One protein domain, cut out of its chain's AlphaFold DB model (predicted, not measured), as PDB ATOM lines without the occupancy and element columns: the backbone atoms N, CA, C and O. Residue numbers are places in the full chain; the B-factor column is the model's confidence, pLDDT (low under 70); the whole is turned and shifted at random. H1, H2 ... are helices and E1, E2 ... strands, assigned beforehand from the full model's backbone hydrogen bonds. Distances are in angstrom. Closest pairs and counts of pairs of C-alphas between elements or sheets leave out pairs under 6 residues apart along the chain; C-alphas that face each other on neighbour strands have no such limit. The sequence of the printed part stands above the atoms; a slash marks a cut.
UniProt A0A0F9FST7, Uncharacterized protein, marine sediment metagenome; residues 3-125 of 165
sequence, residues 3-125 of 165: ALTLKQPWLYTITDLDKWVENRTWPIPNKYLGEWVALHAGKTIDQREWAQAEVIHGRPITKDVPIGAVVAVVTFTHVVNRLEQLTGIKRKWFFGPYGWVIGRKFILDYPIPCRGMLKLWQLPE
ATOM      1  N   ALA A   3     407.181 316.791 335.022       98.56
ATOM      2  CA  ALA A   3     408.200 315.895 334.518       98.56
ATOM      3  C   ALA A   3     408.696 314.956 335.619       98.56
ATOM      4  O   ALA A   3     408.651 315.289 336.809       98.56
ATOM      5  N   LEU A   4     409.161 313.783 335.203       98.50
ATOM      6  CA  LEU A   4     409.735 312.752 336.047       98.50
ATOM      7  C   LEU A   4     411.086 312.331 335.471       98.50
ATOM      8  O   LEU A   4     411.171 311.872 334.334       98.50
ATOM      9  N   THR A   5     412.134 312.467 336.278       98.50
ATOM     10  CA  THR A   5     413.462 311.963 335.915       98.50
ATOM     11  C   THR A   5     413.565 310.477 336.249       98.50
ATOM     12  O   THR A   5     413.209 310.042 337.353       98.50
ATOM     13  N   LEU A   6     414.076 309.709 335.294       97.44
ATOM     14  CA  LEU A   6     414.281 308.266 335.357       97.44
ATOM     15  C   LEU A   6     415.734 307.957 335.001       97.44
ATOM     16  O   LEU A   6     416.314 308.595 334.124       97.44
ATOM     17  N   LYS A   7     416.332 306.973 335.668       96.12
ATOM     18  CA  LYS A   7     417.640 306.460 335.252       96.12
ATOM     19  C   LYS A   7     417.498 305.612 333.991       96.12
ATOM     20  O   LYS A   7     416.453 304.995 333.768       96.12
ATOM     21  N   GLN A   8     418.574 305.533 333.218       96.44
ATOM     22  CA  GLN A   8     418.729 304.464 332.239       96.44
ATOM     23  C   GLN A   8     419.230 303.191 332.941       96.44
ATOM     24  O   GLN A   8     420.042 303.306 333.862       96.44
ATOM     25  N   PRO A   9     418.756 301.996 332.541       96.88
ATOM     26  CA  PRO A   9     417.926 301.701 331.358       96.88
ATOM     27  C   PRO A   9     416.409 301.849 331.572       96.88
ATOM     28  O   PRO A   9     415.636 301.606 330.650       96.88
ATOM     29  N   TRP A  10     415.930 302.157 332.781       97.38
ATOM     30  CA  TRP A  10     414.499 302.034 333.089       97.38
ATOM     31  C   TRP A  10     413.615 302.911 332.214       97.38
ATOM     32  O   TRP A  10     412.531 302.477 331.823       97.38
ATOM     33  N   LEU A  11     414.084 304.105 331.852       97.75
ATOM     34  CA  LEU A  11     413.377 304.921 330.876       97.75
ATOM     35  C   LEU A  11     413.304 304.214 329.516       97.75
ATOM     36  O   LEU A  11     412.208 304.085 328.979       97.75
ATOM     37  N   TYR A  12     414.430 303.718 328.993       97.31
ATOM     38  CA  TYR A  12     414.474 302.972 327.731       97.31
ATOM     39  C   TYR A  12     413.484 301.795 327.715       97.31
ATOM     40  O   TYR A  12     412.760 301.579 326.747       97.31
ATOM     41  N   THR A  13     413.357 301.069 328.830       97.56
ATOM     42  CA  THR A  13     412.395 299.958 328.910       97.56
ATOM     43  C   THR A  13     410.925 300.406 328.785       97.56
ATOM     44  O   THR A  13     410.084 299.610 328.370       97.56
ATOM     45  N   ILE A  14     410.594 301.666 329.106       98.06
ATOM     46  CA  ILE A  14     409.249 302.245 328.913       98.06
ATOM     47  C   ILE A  14     409.028 302.631 327.446       98.06
ATOM     48  O   ILE A  14     407.946 302.411 326.885       98.06
ATOM     49  N   THR A  15     410.034 303.250 326.830       97.31
ATOM     50  CA  THR A  15     409.915 303.817 325.487       97.31
ATOM     51  C   THR A  15     409.937 302.728 324.420       97.31
ATOM     52  O   THR A  15     408.999 302.649 323.619       97.31
ATOM     53  N   ASP A  16     410.916 301.829 324.498       96.50
ATOM     54  CA  ASP A  16     411.281 300.889 323.434       96.50
ATOM     55  C   ASP A  16     410.841 299.447 323.708       96.50
ATOM     56  O   ASP A  16     410.754 298.633 322.789       96.50
ATOM     57  N   LEU A  17     410.545 299.116 324.968       95.81
ATOM     58  CA  LEU A  17     410.117 297.776 325.372       95.81
ATOM     59  C   LEU A  17     408.671 297.786 325.904       95.81
ATOM     60  O   LEU A  17     407.846 298.635 325.557       95.81
ATOM     61  N   ASP A  18     408.337 296.788 326.722       94.69
ATOM     62  CA  ASP A  18     407.001 296.511 327.244       94.69
ATOM     63  C   ASP A  18     406.843 296.888 328.734       94.69
ATOM     64  O   ASP A  18     405.971 296.342 329.421       94.69
ATOM     65  N   LYS A  19     407.651 297.828 329.259       97.44
ATOM     66  CA  LYS A  19     407.499 298.329 330.636       97.44
ATOM     67  C   LYS A  19     406.352 299.334 330.735       97.44
ATOM     68  O   LYS A  19     406.483 300.503 330.394       97.44
ATOM     69  N   TRP A  20     405.243 298.882 331.314       97.94
ATOM     70  CA  TRP A  20     404.031 299.688 331.538       97.94
ATOM     71  C   TRP A  20     403.793 300.072 333.004       97.94
ATOM     72  O   TRP A  20     402.698 300.499 333.370       97.94
ATOM     73  N   VAL A  21     404.792 299.884 333.866       98.12
ATOM     74  CA  VAL A  21     404.704 300.185 335.300       98.12
ATOM     75  C   VAL A  21     405.977 300.885 335.730       98.12
ATOM     76  O   VAL A  21     407.058 300.314 335.599       98.12
ATOM     77  N   GLU A  22     405.854 302.094 336.263       97.75
ATOM     78  CA  GLU A  22     406.963 302.823 336.873       97.75
ATOM     79  C   GLU A  22     407.001 302.568 338.387       97.75
ATOM     80  O   GLU A  22     405.991 302.743 339.066       97.75
ATOM     81  N   ASN A  23     408.147 302.142 338.927       97.94
ATOM     82  CA  ASN A  23     408.262 301.767 340.342       97.94
ATOM     83  C   ASN A  23     408.725 302.950 341.193       97.94
ATOM     84  O   ASN A  23     409.721 303.601 340.880       97.94
ATOM     85  N   ARG A  24     408.031 303.212 342.303       97.12
ATOM     86  CA  ARG A  24     408.355 304.293 343.238       97.12
ATOM     87  C   ARG A  24     408.123 303.869 344.681       97.12
ATOM     88  O   ARG A  24     407.282 303.035 344.996       97.12
ATOM     89  N   THR A  25     408.833 304.538 345.582       97.12
ATOM     90  CA  THR A  25     408.627 304.429 347.032       97.12
ATOM     91  C   THR A  25     407.406 305.208 347.530       97.12
ATOM     92  O   THR A  25     407.111 305.188 348.717       97.12
ATOM     93  N   TRP A  26     406.684 305.888 346.634       97.06
ATOM     94  CA  TRP A  26     405.528 306.724 346.945       97.06
ATOM     95  C   TRP A  26     404.473 306.651 345.825       97.06
ATOM     96  O   TRP A  26     404.830 306.458 344.656       97.06
ATOM     97  N   PRO A  27     403.176 306.806 346.146       97.00
ATOM     98  CA  PRO A  27     402.112 306.836 345.146       97.00
ATOM     99  C   PRO A  27     402.107 308.173 344.393       97.00
ATOM    100  O   PRO A  27     402.351 309.221 344.990       97.00
ATOM    101  N   ILE A  28     401.782 308.169 343.096       95.50
ATOM    102  CA  ILE A  28     401.559 309.426 342.369       95.50
ATOM    103  C   ILE A  28     400.336 310.156 342.961       95.50
ATOM    104  O   ILE A  28     399.316 309.519 343.221       95.50
ATOM    105  N   PRO A  29     400.398 311.483 343.180       95.69
ATOM    106  CA  PRO A  29     399.244 312.264 343.599       95.69
ATOM    107  C   PRO A  29     398.107 312.186 342.577       95.69
ATOM    108  O   PRO A  29     398.334 312.423 341.392       95.69
ATOM    109  N   ASN A  30     396.877 311.955 343.049       95.81
ATOM    110  CA  ASN A  30     395.694 311.739 342.200       95.81
ATOM    111  C   ASN A  30     395.475 312.822 341.134       95.81
ATOM    112  O   ASN A  30     395.056 312.507 340.028       95.81
ATOM    113  N   LYS A  31     395.822 314.082 341.427       96.44
ATOM    114  CA  LYS A  31     395.712 315.207 340.479       96.44
ATOM    115  C   LYS A  31     396.577 315.086 339.217       96.44
ATOM    116  O   LYS A  31     396.463 315.924 338.337       96.44
ATOM    117  N   TYR A  32     397.496 314.122 339.168       96.38
ATOM    118  CA  TYR A  32     398.332 313.849 337.998       96.38
ATOM    119  C   TYR A  32     397.940 312.551 337.280       96.38
ATOM    120  O   TYR A  32     398.589 312.181 336.303       96.38
ATOM    121  N   LEU A  33     396.908 311.842 337.748       97.25
ATOM    122  CA  LEU A  33     396.337 310.726 336.998       97.25
ATOM    123  C   LEU A  33     395.588 311.276 335.779       97.25
ATOM    124  O   LEU A  33     394.878 312.269 335.879       97.25
ATOM    125  N   GLY A  34     395.774 310.652 334.618       95.88
ATOM    126  CA  GLY A  34     395.226 311.102 333.334       95.88
ATOM    127  C   GLY A  34     396.003 312.246 332.668       95.88
ATOM    128  O   GLY A  34     395.982 312.350 331.441       95.88
ATOM    129  N   GLU A  35     396.744 313.035 333.447       97.56
ATOM    130  CA  GLU A  35     397.584 314.127 332.959       97.56
ATOM    131  C   GLU A  35     398.836 313.627 332.232       97.56
ATOM    132  O   GLU A  35     399.395 312.572 332.548       97.56
ATOM    133  N   TRP A  36     399.313 314.426 331.276       98.31
ATOM    134  CA  TRP A  36     400.601 314.184 330.628       98.31
ATOM    135  C   TRP A  36     401.763 314.534 331.564       98.31
ATOM    136  O   TRP A  36     401.847 315.634 332.122       98.31
ATOM    137  N   VAL A  37     402.701 313.597 331.682       98.56
ATOM    138  CA  VAL A  37     403.955 313.723 332.422       98.56
ATOM    139  C   VAL A  37     405.116 313.456 331.473       98.56
ATOM    140  O   VAL A  37     405.185 312.403 330.842       98.56
ATOM    141  N   ALA A  38     406.047 314.400 331.391       98.81
ATOM    142  CA  ALA A  38     407.276 314.247 330.624       98.81
ATOM    143  C   ALA A  38     408.249 313.283 331.313       98.81
ATOM    144  O   ALA A  38     408.446 313.344 332.527       98.81
ATOM    145  N   LEU A  39     408.881 312.413 330.532       98.81
ATOM    146  CA  LEU A  39     409.906 311.484 330.984       98.81
ATOM    147  C   LEU A  39     411.280 312.012 330.581       98.81
ATOM    148  O   LEU A  39     411.603 312.114 329.396       98.81
ATOM    149  N   HIS A  40     412.078 312.355 331.588       98.81
ATOM    150  CA  HIS A  40     413.447 312.837 331.434       98.81
ATOM    151  C   HIS A  40     414.443 311.720 331.746       98.81
ATOM    152  O   HIS A  40     414.356 311.080 332.798       98.81
ATOM    153  N   ALA A  41     415.391 311.490 330.843       98.38
ATOM    154  CA  ALA A  41     416.493 310.566 331.049       98.38
ATOM    155  C   ALA A  41     417.579 311.235 331.897       98.38
ATOM    156  O   ALA A  41     418.163 312.249 331.511       98.38
ATOM    157  N   GLY A  42     417.887 310.650 333.053       97.69
ATOM    158  CA  GLY A  42     419.011 311.063 333.884       97.69
ATOM    159  C   GLY A  42     420.352 310.960 333.146       97.69
ATOM    160  O   GLY A  42     420.459 310.347 332.088       97.69
ATOM    161  N   LYS A  43     421.401 311.567 333.711       96.00
ATOM    162  CA  LYS A  43     422.750 311.572 333.110       96.00
ATOM    163  C   LYS A  43     423.578 310.321 333.407       96.00
ATOM    164  O   LYS A  43     424.641 310.144 332.827       96.00
ATOM    165  N   THR A  44     423.128 309.495 334.344       91.88
ATOM    166  CA  THR A  44     423.879 308.334 334.823       91.88
ATOM    167  C   THR A  44     423.285 307.060 334.249       91.88
ATOM    168  O   THR A  44     422.073 306.853 334.320       91.88
ATOM    169  N   ILE A  45     424.164 306.209 333.729       92.06
ATOM    170  CA  ILE A  45     423.859 304.845 333.315       92.06
ATOM    171  C   ILE A  45     424.471 303.914 334.360       92.06
ATOM    172  O   ILE A  45     425.670 303.992 334.631       92.06
ATOM    173  N   ASP A  46     423.651 303.050 334.948       90.88
ATOM    174  CA  ASP A  46     424.101 302.046 335.911       90.88
ATOM    175  C   ASP A  46     424.154 300.671 335.233       90.88
ATOM    176  O   ASP A  46     423.144 300.164 334.748       90.88
ATOM    177  N   GLN A  47     425.341 300.062 335.188       92.44
ATOM    178  CA  GLN A  47     425.546 298.774 334.519       92.44
ATOM    179  C   GLN A  47     424.819 297.609 335.207       92.44
ATOM    180  O   GLN A  47     424.471 296.634 334.543       92.44
ATOM    181  N   ARG A  48     424.576 297.686 336.521       95.06
ATOM    182  CA  ARG A  48     423.847 296.643 337.254       95.06
ATOM    183  C   ARG A  48     422.357 296.731 336.959       95.06
ATOM    184  O   ARG A  48     421.739 295.711 336.670       95.06
ATOM    185  N   GLU A  49     421.803 297.943 336.975       95.12
ATOM    186  CA  GLU A  49     420.414 298.176 336.556       95.12
ATOM    187  C   GLU A  49     420.220 297.782 335.078       95.12
ATOM    188  O   GLU A  49     419.187 297.221 334.716       95.12
ATOM    189  N   TRP A  50     421.248 297.985 334.244       95.94
ATOM    190  CA  TRP A  50     421.296 297.510 332.860       95.94
ATOM    191  C   TRP A  50     421.129 295.998 332.735       95.94
ATOM    192  O   TRP A  50     420.184 295.528 332.102       95.94
ATOM    193  N   ALA A  51     422.015 295.239 333.383       96.62
ATOM    194  CA  ALA A  51     421.964 293.782 333.371       96.62
ATOM    195  C   ALA A  51     420.628 293.261 333.928       96.62
ATOM    196  O   ALA A  51     420.060 292.304 333.405       96.62
ATOM    197  N   GLN A  52     420.078 293.922 334.951       96.31
ATOM    198  CA  GLN A  52     418.769 293.575 335.496       96.31
ATOM    199  C   GLN A  52     417.655 293.743 334.454       96.31
ATOM    200  O   GLN A  52     416.812 292.856 334.311       96.31
ATOM    201  N   ALA A  53     417.646 294.854 333.713       96.44
ATOM    202  CA  ALA A  53     416.667 295.079 332.656       96.44
ATOM    203  C   ALA A  53     416.770 294.027 331.539       96.44
ATOM    204  O   ALA A  53     415.737 293.544 331.078       96.44
ATOM    205  N   GLU A  54     417.983 293.621 331.153       96.94
ATOM    206  CA  GLU A  54     418.212 292.556 330.165       96.94
ATOM    207  C   GLU A  54     417.681 291.201 330.637       96.94
ATOM    208  O   GLU A  54     417.038 290.498 329.860       96.94
ATOM    209  N   VAL A  55     417.875 290.858 331.915       97.12
ATOM    210  CA  VAL A  55     417.330 289.627 332.511       97.12
ATOM    211  C   VAL A  55     415.800 289.633 332.497       97.12
ATOM    212  O   VAL A  55     415.191 288.643 332.101       97.12
ATOM    213  N   ILE A  56     415.161 290.743 332.884       96.50
ATOM    214  CA  ILE A  56     413.690 290.858 332.877       96.50
ATOM    215  C   ILE A  56     413.137 290.817 331.444       96.50
ATOM    216  O   ILE A  56     412.060 290.270 331.191       96.50
ATOM    217  N   HIS A  57     413.858 291.422 330.502       95.56
ATOM    218  CA  HIS A  57     413.491 291.440 329.090       95.56
ATOM    219  C   HIS A  57     413.718 290.092 328.397       95.56
ATOM    220  O   HIS A  57     412.964 289.729 327.499       95.56
ATOM    221  N   GLY A  58     414.736 289.346 328.827       96.25
ATOM    222  CA  GLY A  58     415.155 288.066 328.254       96.25
ATOM    223  C   GLY A  58     416.133 288.183 327.078       96.25
ATOM    224  O   GLY A  58     416.417 287.179 326.432       96.25
ATOM    225  N   ARG A  59     416.639 289.386 326.768       95.00
ATOM    226  CA  ARG A  59     417.623 289.625 325.697       95.00
ATOM    227  C   ARG A  59     418.432 290.909 325.939       95.00
ATOM    228  O   ARG A  59     417.930 291.794 326.639       95.00
ATOM    229  N   PRO A  60     419.631 291.042 325.338       95.69
ATOM    230  CA  PRO A  60     420.420 292.271 325.406       95.69
ATOM    231  C   PRO A  60     419.656 293.499 324.896       95.69
ATOM    232  O   PRO A  60     418.817 293.387 323.995       95.69
ATOM    233  N   ILE A  61     419.969 294.674 325.447       94.81
ATOM    234  CA  ILE A  61     419.382 295.961 325.038       94.81
ATOM    235  C   ILE A  61     420.472 296.967 324.639       94.81
ATOM    236  O   ILE A  61     421.586 296.934 325.162       94.81
ATOM    237  N   THR A  62     420.160 297.866 323.698       92.69
ATOM    238  CA  THR A  62     421.133 298.843 323.176       92.69
ATOM    239  C   THR A  62     421.521 299.884 324.220       92.69
ATOM    240  O   THR A  62     420.650 300.479 324.847       92.69
ATOM    241  N   LYS A  63     422.828 300.128 324.378       89.06
ATOM    242  CA  LYS A  63     423.381 301.156 325.279       89.06
ATOM    243  C   LYS A  63     423.408 302.555 324.676       89.06
ATOM    244  O   LYS A  63     423.658 303.512 325.404       89.06
ATOM    245  N   ASP A  64     423.151 302.662 323.377       93.69
ATOM    246  CA  ASP A  64     423.007 303.942 322.699       93.69
ATOM    247  C   ASP A  64     421.617 304.509 322.994       93.69
ATOM    248  O   ASP A  64     420.642 304.244 322.291       93.69
ATOM    249  N   VAL A  65     421.513 305.189 324.135       96.06
ATOM    250  CA  VAL A  65     420.269 305.767 324.637       96.06
ATOM    251  C   VAL A  65     420.480 307.225 325.030       96.06
ATOM    252  O   VAL A  65     421.525 307.580 325.584       96.06
ATOM    253  N   PRO A  66     419.477 308.090 324.810       97.00
ATOM    254  CA  PRO A  66     419.560 309.485 325.213       97.00
ATOM    255  C   PRO A  66     419.703 309.628 326.733       97.00
ATOM    256  O   PRO A  66     419.082 308.901 327.517       97.00
ATOM    257  N   ILE A  67     420.490 310.624 327.142       97.94
ATOM    258  CA  ILE A  67     420.695 311.032 328.534       97.94
ATOM    259  C   ILE A  67     420.590 312.553 328.658       97.94
ATOM    260  O   ILE A  67     420.879 313.292 327.722       97.94
ATOM    261  N   GLY A  68     420.193 313.044 329.830       98.25
ATOM    262  CA  GLY A  68     420.085 314.479 330.096       98.25
ATOM    263  C   GLY A  68     419.010 315.204 329.278       98.25
ATOM    264  O   GLY A  68     419.125 316.412 329.077       98.25
ATOM    265  N   ALA A  69     417.977 314.499 328.817       98.62
ATOM    266  CA  ALA A  69     416.958 315.038 327.921       98.62
ATOM    267  C   ALA A  69     415.568 314.462 328.214       98.62
ATOM    268  O   ALA A  69     415.445 313.353 328.737       98.62
ATOM    269  N   VAL A  70     414.517 315.202 327.860       98.81
ATOM    270  CA  VAL A  70     413.159 314.649 327.756       98.81
ATOM    271  C   VAL A  70     413.052 313.865 326.459       98.81
ATOM    272  O   VAL A  70     413.514 314.339 325.427       98.81
ATOM    273  N   VAL A  71     412.450 312.678 326.505       98.69
ATOM    274  CA  VAL A  71     412.381 311.785 325.330       98.69
ATOM    275  C   VAL A  71     410.990 311.217 325.072       98.69
ATOM    276  O   VAL A  71     410.726 310.650 324.018       98.69
ATOM    277  N   ALA A  72     410.082 311.351 326.035       98.62
ATOM    278  CA  ALA A  72     408.709 310.902 325.897       98.62
ATOM    279  C   ALA A  72     407.794 311.685 326.838       98.62
ATOM    280  O   ALA A  72     408.242 312.257 327.833       98.62
ATOM    281  N   VAL A  73     406.496 311.635 326.563       98.69
ATOM    282  CA  VAL A  73     405.451 311.934 327.543       98.69
ATOM    283  C   VAL A  73     404.561 310.714 327.731       98.69
ATOM    284  O   VAL A  73     404.299 309.953 326.797       98.69
ATOM    285  N   VAL A  74     404.081 310.528 328.952       98.69
ATOM    286  CA  VAL A  74     403.153 309.453 329.302       98.69
ATOM    287  C   VAL A  74     402.001 309.984 330.136       98.69
ATOM    288  O   VAL A  74     402.125 311.024 330.778       98.69
ATOM    289  N   THR A  75     400.891 309.255 330.170       98.56
ATOM    290  CA  THR A  75     399.893 309.414 331.232       98.56
ATOM    291  C   THR A  75     400.016 308.278 332.235       98.56
ATOM    292  O   THR A  75     400.393 307.162 331.876       98.56
ATOM    293  N   PHE A  76     399.654 308.533 333.490       98.44
ATOM    294  CA  PHE A  76     399.464 307.479 334.487       98.44
ATOM    295  C   PHE A  76     397.973 307.294 334.746       98.44
ATOM    296  O   PHE A  76     397.240 308.269 334.871       98.44
ATOM    297  N   THR A  77     397.508 306.050 334.791       97.94
ATOM    298  CA  THR A  77     396.071 305.739 334.912       97.94
ATOM    299  C   THR A  77     395.660 305.497 336.354       97.94
ATOM    300  O   THR A  77     394.633 305.995 336.795       97.94
ATOM    301  N   HIS A  78     396.467 304.743 337.096       97.81
ATOM    302  CA  HIS A  78     396.228 304.404 338.492       97.81
ATOM    303  C   HIS A  78     397.528 303.950 339.164       97.81
ATOM    304  O   HIS A  78     398.556 303.745 338.509       97.81
ATOM    305  N   VAL A  79     397.469 303.792 340.485       97.88
ATOM    306  CA  VAL A  79     398.551 303.236 341.300       97.88
ATOM    307  C   VAL A  79     398.183 301.827 341.740       97.88
ATOM    308  O   VAL A  79     397.065 301.588 342.191       97.88
ATOM    309  N   VAL A  80     399.149 300.920 341.660       98.00
ATOM    310  CA  VAL A  80     399.092 299.596 342.281       98.00
ATOM    311  C   VAL A  80     400.102 299.510 343.419       98.00
ATOM    312  O   VAL A  80     401.142 300.169 343.389       98.00
ATOM    313  N   ASN A  81     399.802 298.700 344.425       97.69
ATOM    314  CA  ASN A  81     400.718 298.382 345.523       97.69
ATOM    315  C   ASN A  81     400.836 296.873 345.782       97.69
ATOM    316  O   ASN A  81     401.548 296.451 346.689       97.69
ATOM    317  N   ARG A  82     400.143 296.061 344.980       96.94
ATOM    318  CA  ARG A  82     400.172 294.603 345.025       96.94
ATOM    319  C   ARG A  82     400.242 294.035 343.614       96.94
ATOM    320  O   ARG A  82     399.613 294.563 342.696       96.94
ATOM    321  N   LEU A  83     400.998 292.953 343.443       96.31
ATOM    322  CA  LEU A  83     401.248 292.337 342.138       96.31
ATOM    323  C   LEU A  83     399.954 291.809 341.494       96.31
ATOM    324  O   LEU A  83     399.803 291.845 340.277       96.31
ATOM    325  N   GLU A  84     398.999 291.358 342.307       96.69
ATOM    326  CA  GLU A  84     397.697 290.814 341.905       96.69
ATOM    327  C   GLU A  84     396.825 291.839 341.173       96.69
ATOM    328  O   GLU A  84     395.950 291.457 340.405       96.69
ATOM    329  N   GLN A  85     397.092 293.135 341.358       97.50
ATOM    330  CA  GLN A  85     396.396 294.214 340.653       97.50
ATOM    331  C   GLN A  85     396.878 294.379 339.200       97.50
ATOM    332  O   GLN A  85     396.307 295.160 338.444       97.50
ATOM    333  N   LEU A  86     397.937 293.665 338.803       96.94
ATOM    334  CA  LEU A  86     398.505 293.694 337.460       96.94
ATOM    335  C   LEU A  86     398.251 292.382 336.717       96.94
ATOM    336  O   LEU A  86     398.340 291.286 337.274       96.94
ATOM    337  N   THR A  87     398.035 292.505 335.409       94.50
ATOM    338  CA  THR A  87     397.814 291.381 334.495       94.50
ATOM    339  C   THR A  87     398.890 291.311 333.413       94.50
ATOM    340  O   THR A  87     399.510 292.317 333.043       94.50
ATOM    341  N   GLY A  88     399.110 290.096 332.903       95.25
ATOM    342  CA  GLY A  88     400.001 289.818 331.779       95.25
ATOM    343  C   GLY A  88     401.414 290.365 331.972       95.25
ATOM    344  O   GLY A  88     401.997 290.295 333.056       95.25
ATOM    345  N   ILE A  89     401.944 290.957 330.903       93.44
ATOM    346  CA  ILE A  89     403.336 291.401 330.820       93.44
ATOM    347  C   ILE A  89     403.705 292.494 331.831       93.44
ATOM    348  O   ILE A  89     404.871 292.653 332.166       93.44
ATOM    349  N   LYS A  90     402.729 293.225 332.385       95.00
ATOM    350  CA  LYS A  90     402.993 294.280 333.378       95.00
ATOM    351  C   LYS A  90     403.582 293.720 334.675       95.00
ATOM    352  O   LYS A  90     404.356 294.406 335.337       95.00
ATOM    353  N   ARG A  91     403.234 292.474 335.021       96.88
ATOM    354  CA  ARG A  91     403.639 291.818 336.272       96.88
ATOM    355  C   ARG A  91     405.158 291.683 336.395       96.88
ATOM    356  O   ARG A  91     405.677 291.931 337.475       96.88
ATOM    357  N   LYS A  92     405.875 291.377 335.303       96.12
ATOM    358  CA  LYS A  92     407.347 291.217 335.330       96.12
ATOM    359  C   LYS A  92     408.100 292.523 335.622       96.12
ATOM    360  O   LYS A  92     409.272 292.491 335.971       96.12
ATOM    361  N   TRP A  93     407.432 293.669 335.472       96.94
ATOM    362  CA  TRP A  93     408.029 294.997 335.596       96.94
ATOM    363  C   TRP A  93     407.759 295.693 336.935       96.94
ATOM    364  O   TRP A  93     408.210 296.830 337.122       96.94
ATOM    365  N   PHE A  94     407.008 295.058 337.837       97.62
ATOM    366  CA  PHE A  94     406.633 295.624 339.128       97.62
ATOM    367  C   PHE A  94     407.510 295.078 340.256       97.62
ATOM    368  O   PHE A  94     407.564 293.874 340.485       97.62
ATOM    369  N   PHE A  95     408.164 295.991 340.975       95.06
ATOM    370  CA  PHE A  95     409.084 295.696 342.082       95.06
ATOM    371  C   PHE A  95     408.704 296.431 343.375       95.06
ATOM    372  O   PHE A  95     409.290 296.179 344.425       95.06
ATOM    373  N   GLY A  96     407.701 297.313 343.314       90.44
ATOM    374  CA  GLY A  96     407.116 297.956 344.485       90.44
ATOM    375  C   GLY A  96     407.947 299.091 345.104       90.44
ATOM    376  O   GLY A  96     408.960 299.518 344.545       90.44
ATOM    377  N   PRO A  97     407.483 299.625 346.250       97.25
ATOM    378  CA  PRO A  97     406.186 299.328 346.872       97.25
ATOM    379  C   PRO A  97     404.984 299.914 346.107       97.25
ATOM    380  O   PRO A  97     403.876 299.412 346.258       97.25
ATOM    381  N   TYR A  98     405.187 300.921 345.247       98.31
ATOM    382  CA  TYR A  98     404.134 301.493 344.406       98.31
ATOM    383  C   TYR A  98     404.494 301.403 342.927       98.31
ATOM    384  O   TYR A  98     405.614 301.713 342.527       98.31
ATOM    385  N   GLY A  99     403.522 300.997 342.118       98.19
ATOM    386  CA  GLY A  99     403.623 300.907 340.670       98.19
ATOM    387  C   GLY A  99     402.683 301.918 340.038       98.19
ATOM    388  O   GLY A  99     401.470 301.839 340.220       98.19
ATOM    389  N   TRP A 100     403.223 302.885 339.312       98.25
ATOM    390  CA  TRP A 100     402.429 303.842 338.558       98.25
ATOM    391  C   TRP A 100     402.154 303.239 337.186       98.25
ATOM    392  O   TRP A 100     403.073 303.054 336.384       98.25
ATOM    393  N   VAL A 101     400.896 302.881 336.927       98.38
ATOM    394  CA  VAL A 101     400.522 302.191 335.691       98.38
ATOM    395  C   VAL A 101     400.428 303.196 334.554       98.38
ATOM    396  O   VAL A 101     399.597 304.108 334.577       98.38
ATOM    397  N   ILE A 102     401.282 303.011 333.552       98.44
ATOM    398  CA  ILE A 102     401.359 303.858 332.365       98.44
ATOM    399  C   ILE A 102     400.140 303.582 331.478       98.44
ATOM    400  O   ILE A 102     399.800 302.431 331.208       98.44
ATOM    401  N   GLY A 103     399.469 304.655 331.064       97.19
ATOM    402  CA  GLY A 103     398.360 304.641 330.121       97.19
ATOM    403  C   GLY A 103     398.853 304.876 328.702       97.19
ATOM    404  O   GLY A 103     399.328 303.964 328.036       97.19
ATOM    405  N   ARG A 104     398.729 306.117 328.229       96.88
ATOM    406  CA  ARG A 104     399.205 306.504 326.898       96.88
ATOM    407  C   ARG A 104     400.693 306.819 326.951       96.88
ATOM    408  O   ARG A 104     401.162 307.370 327.945       96.88
ATOM    409  N   LYS A 105     401.404 306.523 325.863       96.62
ATOM    410  CA  LYS A 105     402.790 306.945 325.643       96.62
ATOM    411  C   LYS A 105     402.917 307.660 324.304       96.62
ATOM    412  O   LYS A 105     402.342 307.215 323.315       96.62
ATOM    413  N   PHE A 106     403.669 308.750 324.290       97.81
ATOM    414  CA  PHE A 106     404.108 309.438 323.085       97.81
ATOM    415  C   PHE A 106     405.625 309.581 323.164       97.81
ATOM    416  O   PHE A 106     406.140 310.226 324.078       97.81
ATOM    417  N   ILE A 107     406.331 308.943 322.234       98.12
ATOM    418  CA  ILE A 107     407.789 309.035 322.124       98.12
ATOM    419  C   ILE A 107     408.110 310.228 321.235       98.12
ATOM    420  O   ILE A 107     407.549 310.322 320.141       98.12
ATOM    421  N   LEU A 108     408.957 311.129 321.720       98.00
ATOM    422  CA  LEU A 108     409.388 312.308 320.975       98.00
ATOM    423  C   LEU A 108     410.194 311.888 319.740       98.00
ATOM    424  O   LEU A 108     410.885 310.871 319.776       98.00
ATOM    425  N   ASP A 109     410.097 312.659 318.659       96.62
ATOM    426  CA  ASP A 109     410.868 312.423 317.430       96.62
ATOM    427  C   ASP A 109     412.366 312.607 317.678       96.62
ATOM    428  O   ASP A 109     413.195 311.884 317.128       96.62
ATOM    429  N   TYR A 110     412.710 313.544 318.561       97.81
ATOM    430  CA  TYR A 110     414.066 313.730 319.050       97.81
ATOM    431  C   TYR A 110     414.094 314.132 320.532       97.81
ATOM    432  O   TYR A 110     413.179 314.809 321.017       97.81
ATOM    433  N   PRO A 111     415.157 313.751 321.268       98.44
ATOM    434  CA  PRO A 111     415.357 314.175 322.648       98.44
ATOM    435  C   PRO A 111     415.446 315.698 322.773       98.44
ATOM    436  O   PRO A 111     416.126 316.345 321.980       98.44
ATOM    437  N   ILE A 112     414.844 316.265 323.818       98.69
ATOM    438  CA  ILE A 112     414.923 317.698 324.128       98.69
ATOM    439  C   ILE A 112     415.830 317.888 325.356       98.69
ATOM    440  O   ILE A 112     415.414 317.557 326.476       98.69
ATOM    441  N   PRO A 113     417.077 318.375 325.193       98.62
ATOM    442  CA  PRO A 113     418.024 318.514 326.297       98.62
ATOM    443  C   PRO A 113     417.539 319.501 327.358       98.62
ATOM    444  O   PRO A 113     417.178 320.635 327.054       98.62
ATOM    445  N   CYS A 114     417.573 319.093 328.627       98.12
ATOM    446  CA  CYS A 114     417.314 319.992 329.750       98.12
ATOM    447  C   CYS A 114     417.840 319.420 331.072       98.12
ATOM    448  O   CYS A 114     418.187 318.238 331.194       98.12
ATOM    449  N   ARG A 115     417.906 320.261 332.107       97.81
ATOM    450  CA  ARG A 115     418.291 319.813 333.448       97.81
ATOM    451  C   ARG A 115     417.135 319.051 334.102       97.81
ATOM    452  O   ARG A 115     416.092 319.631 334.379       97.81
ATOM    453  N   GLY A 116     417.366 317.779 334.417       97.69
ATOM    454  CA  GLY A 116     416.445 316.976 335.224       97.69
ATOM    455  C   GLY A 116     416.473 317.352 336.707       97.69
ATOM    456  O   GLY A 116     417.458 317.897 337.213       97.69
ATOM    457  N   MET A 117     415.394 317.022 337.418       97.75
ATOM    458  CA  MET A 117     415.272 317.211 338.869       97.75
ATOM    459  C   MET A 117     414.672 315.973 339.550       97.75
ATOM    460  O   MET A 117     414.125 315.081 338.897       97.75
ATOM    461  N   LEU A 118     414.804 315.898 340.877       94.31
ATOM    462  CA  LEU A 118     414.214 314.830 341.687       94.31
ATOM    463  C   LEU A 118     412.702 315.025 341.863       94.31
ATOM    464  O   LEU A 118     412.188 316.137 341.751       94.31
ATOM    465  N   LYS A 119     412.013 313.934 342.232       95.31
ATOM    466  CA  LYS A 119     410.547 313.868 342.396       95.31
ATOM    467  C   LYS A 119     409.822 314.289 341.105       95.31
ATOM    468  O   LYS A 119     410.412 314.268 340.029       95.31
ATOM    469  N   LEU A 120     408.528 314.590 341.195       97.25
ATOM    470  CA  LEU A 120     407.822 315.281 340.118       97.25
ATOM    471  C   LEU A 120     408.190 316.762 340.161       97.25
ATOM    472  O   LEU A 120     408.013 317.413 341.191       97.25
ATOM    473  N   TRP A 121     408.649 317.298 339.039       98.19
ATOM    474  CA  TRP A 121     409.108 318.680 338.931       98.19
ATOM    475  C   TRP A 121     408.377 319.425 337.817       98.19
ATOM    476  O   TRP A 121     407.697 318.829 336.980       98.19
ATOM    477  N   GLN A 122     408.419 320.755 337.876       98.25
ATOM    478  CA  GLN A 122     407.813 321.596 336.852       98.25
ATOM    479  C   GLN A 122     408.757 321.695 335.659       98.25
ATOM    480  O   GLN A 122     409.886 322.151 335.817       98.25
ATOM    481  N   LEU A 123     408.279 321.294 334.486       97.44
ATOM    482  CA  LEU A 123     409.050 321.419 333.260       97.44
ATOM    483  C   LEU A 123     409.169 322.906 332.858       97.44
ATOM    484  O   LEU A 123     408.155 323.608 332.959       97.44
ATOM    485  N   PRO A 124     410.352 323.377 332.412       98.12
ATOM    486  CA  PRO A 124     410.506 324.693 331.803       98.12
ATOM    487  C   PRO A 124     409.562 324.868 330.614       98.12
ATOM    488  O   PRO A 124     409.238 323.899 329.916       98.12
ATOM    489  N   GLU A 125     409.083 326.092 330.414       97.94
ATOM    490  CA  GLU A 125     408.012 326.358 329.453       97.94
ATOM    491  C   GLU A 125     408.487 326.133 328.014       97.94
ATOM    492  O   GLU A 125     407.764 325.546 327.219       97.94
TER     493      GLU A 125
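What this domain is: This is residues 3 to 125 of the 165 residues of an uncharacterized protein of marine sediment metagenome (UniProt A0A0F9FST7). One strongly twisted sheet of six strands curls round the short helix H1, which sits in the core. H3 lies over the E2 and E5 end of the sheet, on the same face as H1, while H2 lies farther out, meeting H1 and only grazing the sheet. The printed part has 123 residues, with three named helices and six named strands in the order E1 H1 E2 E3 H2 E4 H3 E5 E6; the class is mixed, helices and strands. The sheet is mixed, in the order E2, E5, E4, E3, E1, E6. The whole is compact, with a radius of gyration of the C-alphas of 13.7 A and spans of 38 by 37 by 24 A.

Where its parts are: In the sheet, E5 is residues 98 to 113, 28.5 A long, and bends by 108 degrees at residue 109. E4, residues 69 to 80, is 27.6 A long and bends by 79 degrees at residue 77. E3, residues 36 to 45, is 25.2 A long. E1 is residues 3 to 8, 15.7 A, and begins at C-alpha 3 (408.200, 315.895, 334.518). E2 is residues 21 to 24, and E6 is residues 120 to 122, ending at C-alpha 122 (407.813, 321.596, 336.852). H2, residues 47 to 57, is 15.1 A long and begins at C-alpha 47 (425.546, 298.774, 334.519). H1 is residues 10 to 15 and H3 residues 88 to 93.

How they stand to each other: E2 and E6 are the edge strands. E5 and E4 are antiparallel, with N 103 and O 75 at 2.8 A. E2 and E5 are antiparallel, with N 22 and O 100 at 2.9 A. E4 and E3 are antiparallel, with N 39 and O 72 at 2.8 A. E3 and E1 are parallel, with N 6 and O 40 at 2.9 A. E1 and E6 are antiparallel, with N 3 and O 121 at 2.9 A. H1 is on the sheet; its closest C-alphas to E3 are those of Leu 11 and Ala 41, 6.5 A. H1 and H2 only just touch, with 3 pairs of C-alphas within 8 A, the closest Trp 10 and Ala 53 at 7.3 A, at a steep tilt of 44 degrees. H3 is on the sheet; its closest C-alphas to E2 are those of Trp 93 and Val 21, 6.2 A. H2 and H3 are close but not clearly touching, with the C-alphas of Ile 56 and Lys 92 closest at 6.8 A. H1 and H2 have every O i to N i+4 pair within hydrogen-bond range; H3 has 0 of 2, and 2 of 3 O i to N i+3 pairs.

The domain as a whole: The C-alphas of Glu 84 and Glu 125 are the two farthest apart, 39.0 A. The printed part has no cut. The links E2 to E3 and H2 to E4 are long, with 11 residues each. The mean pLDDT of the printed part is 96.8, and no printed residue is under 70.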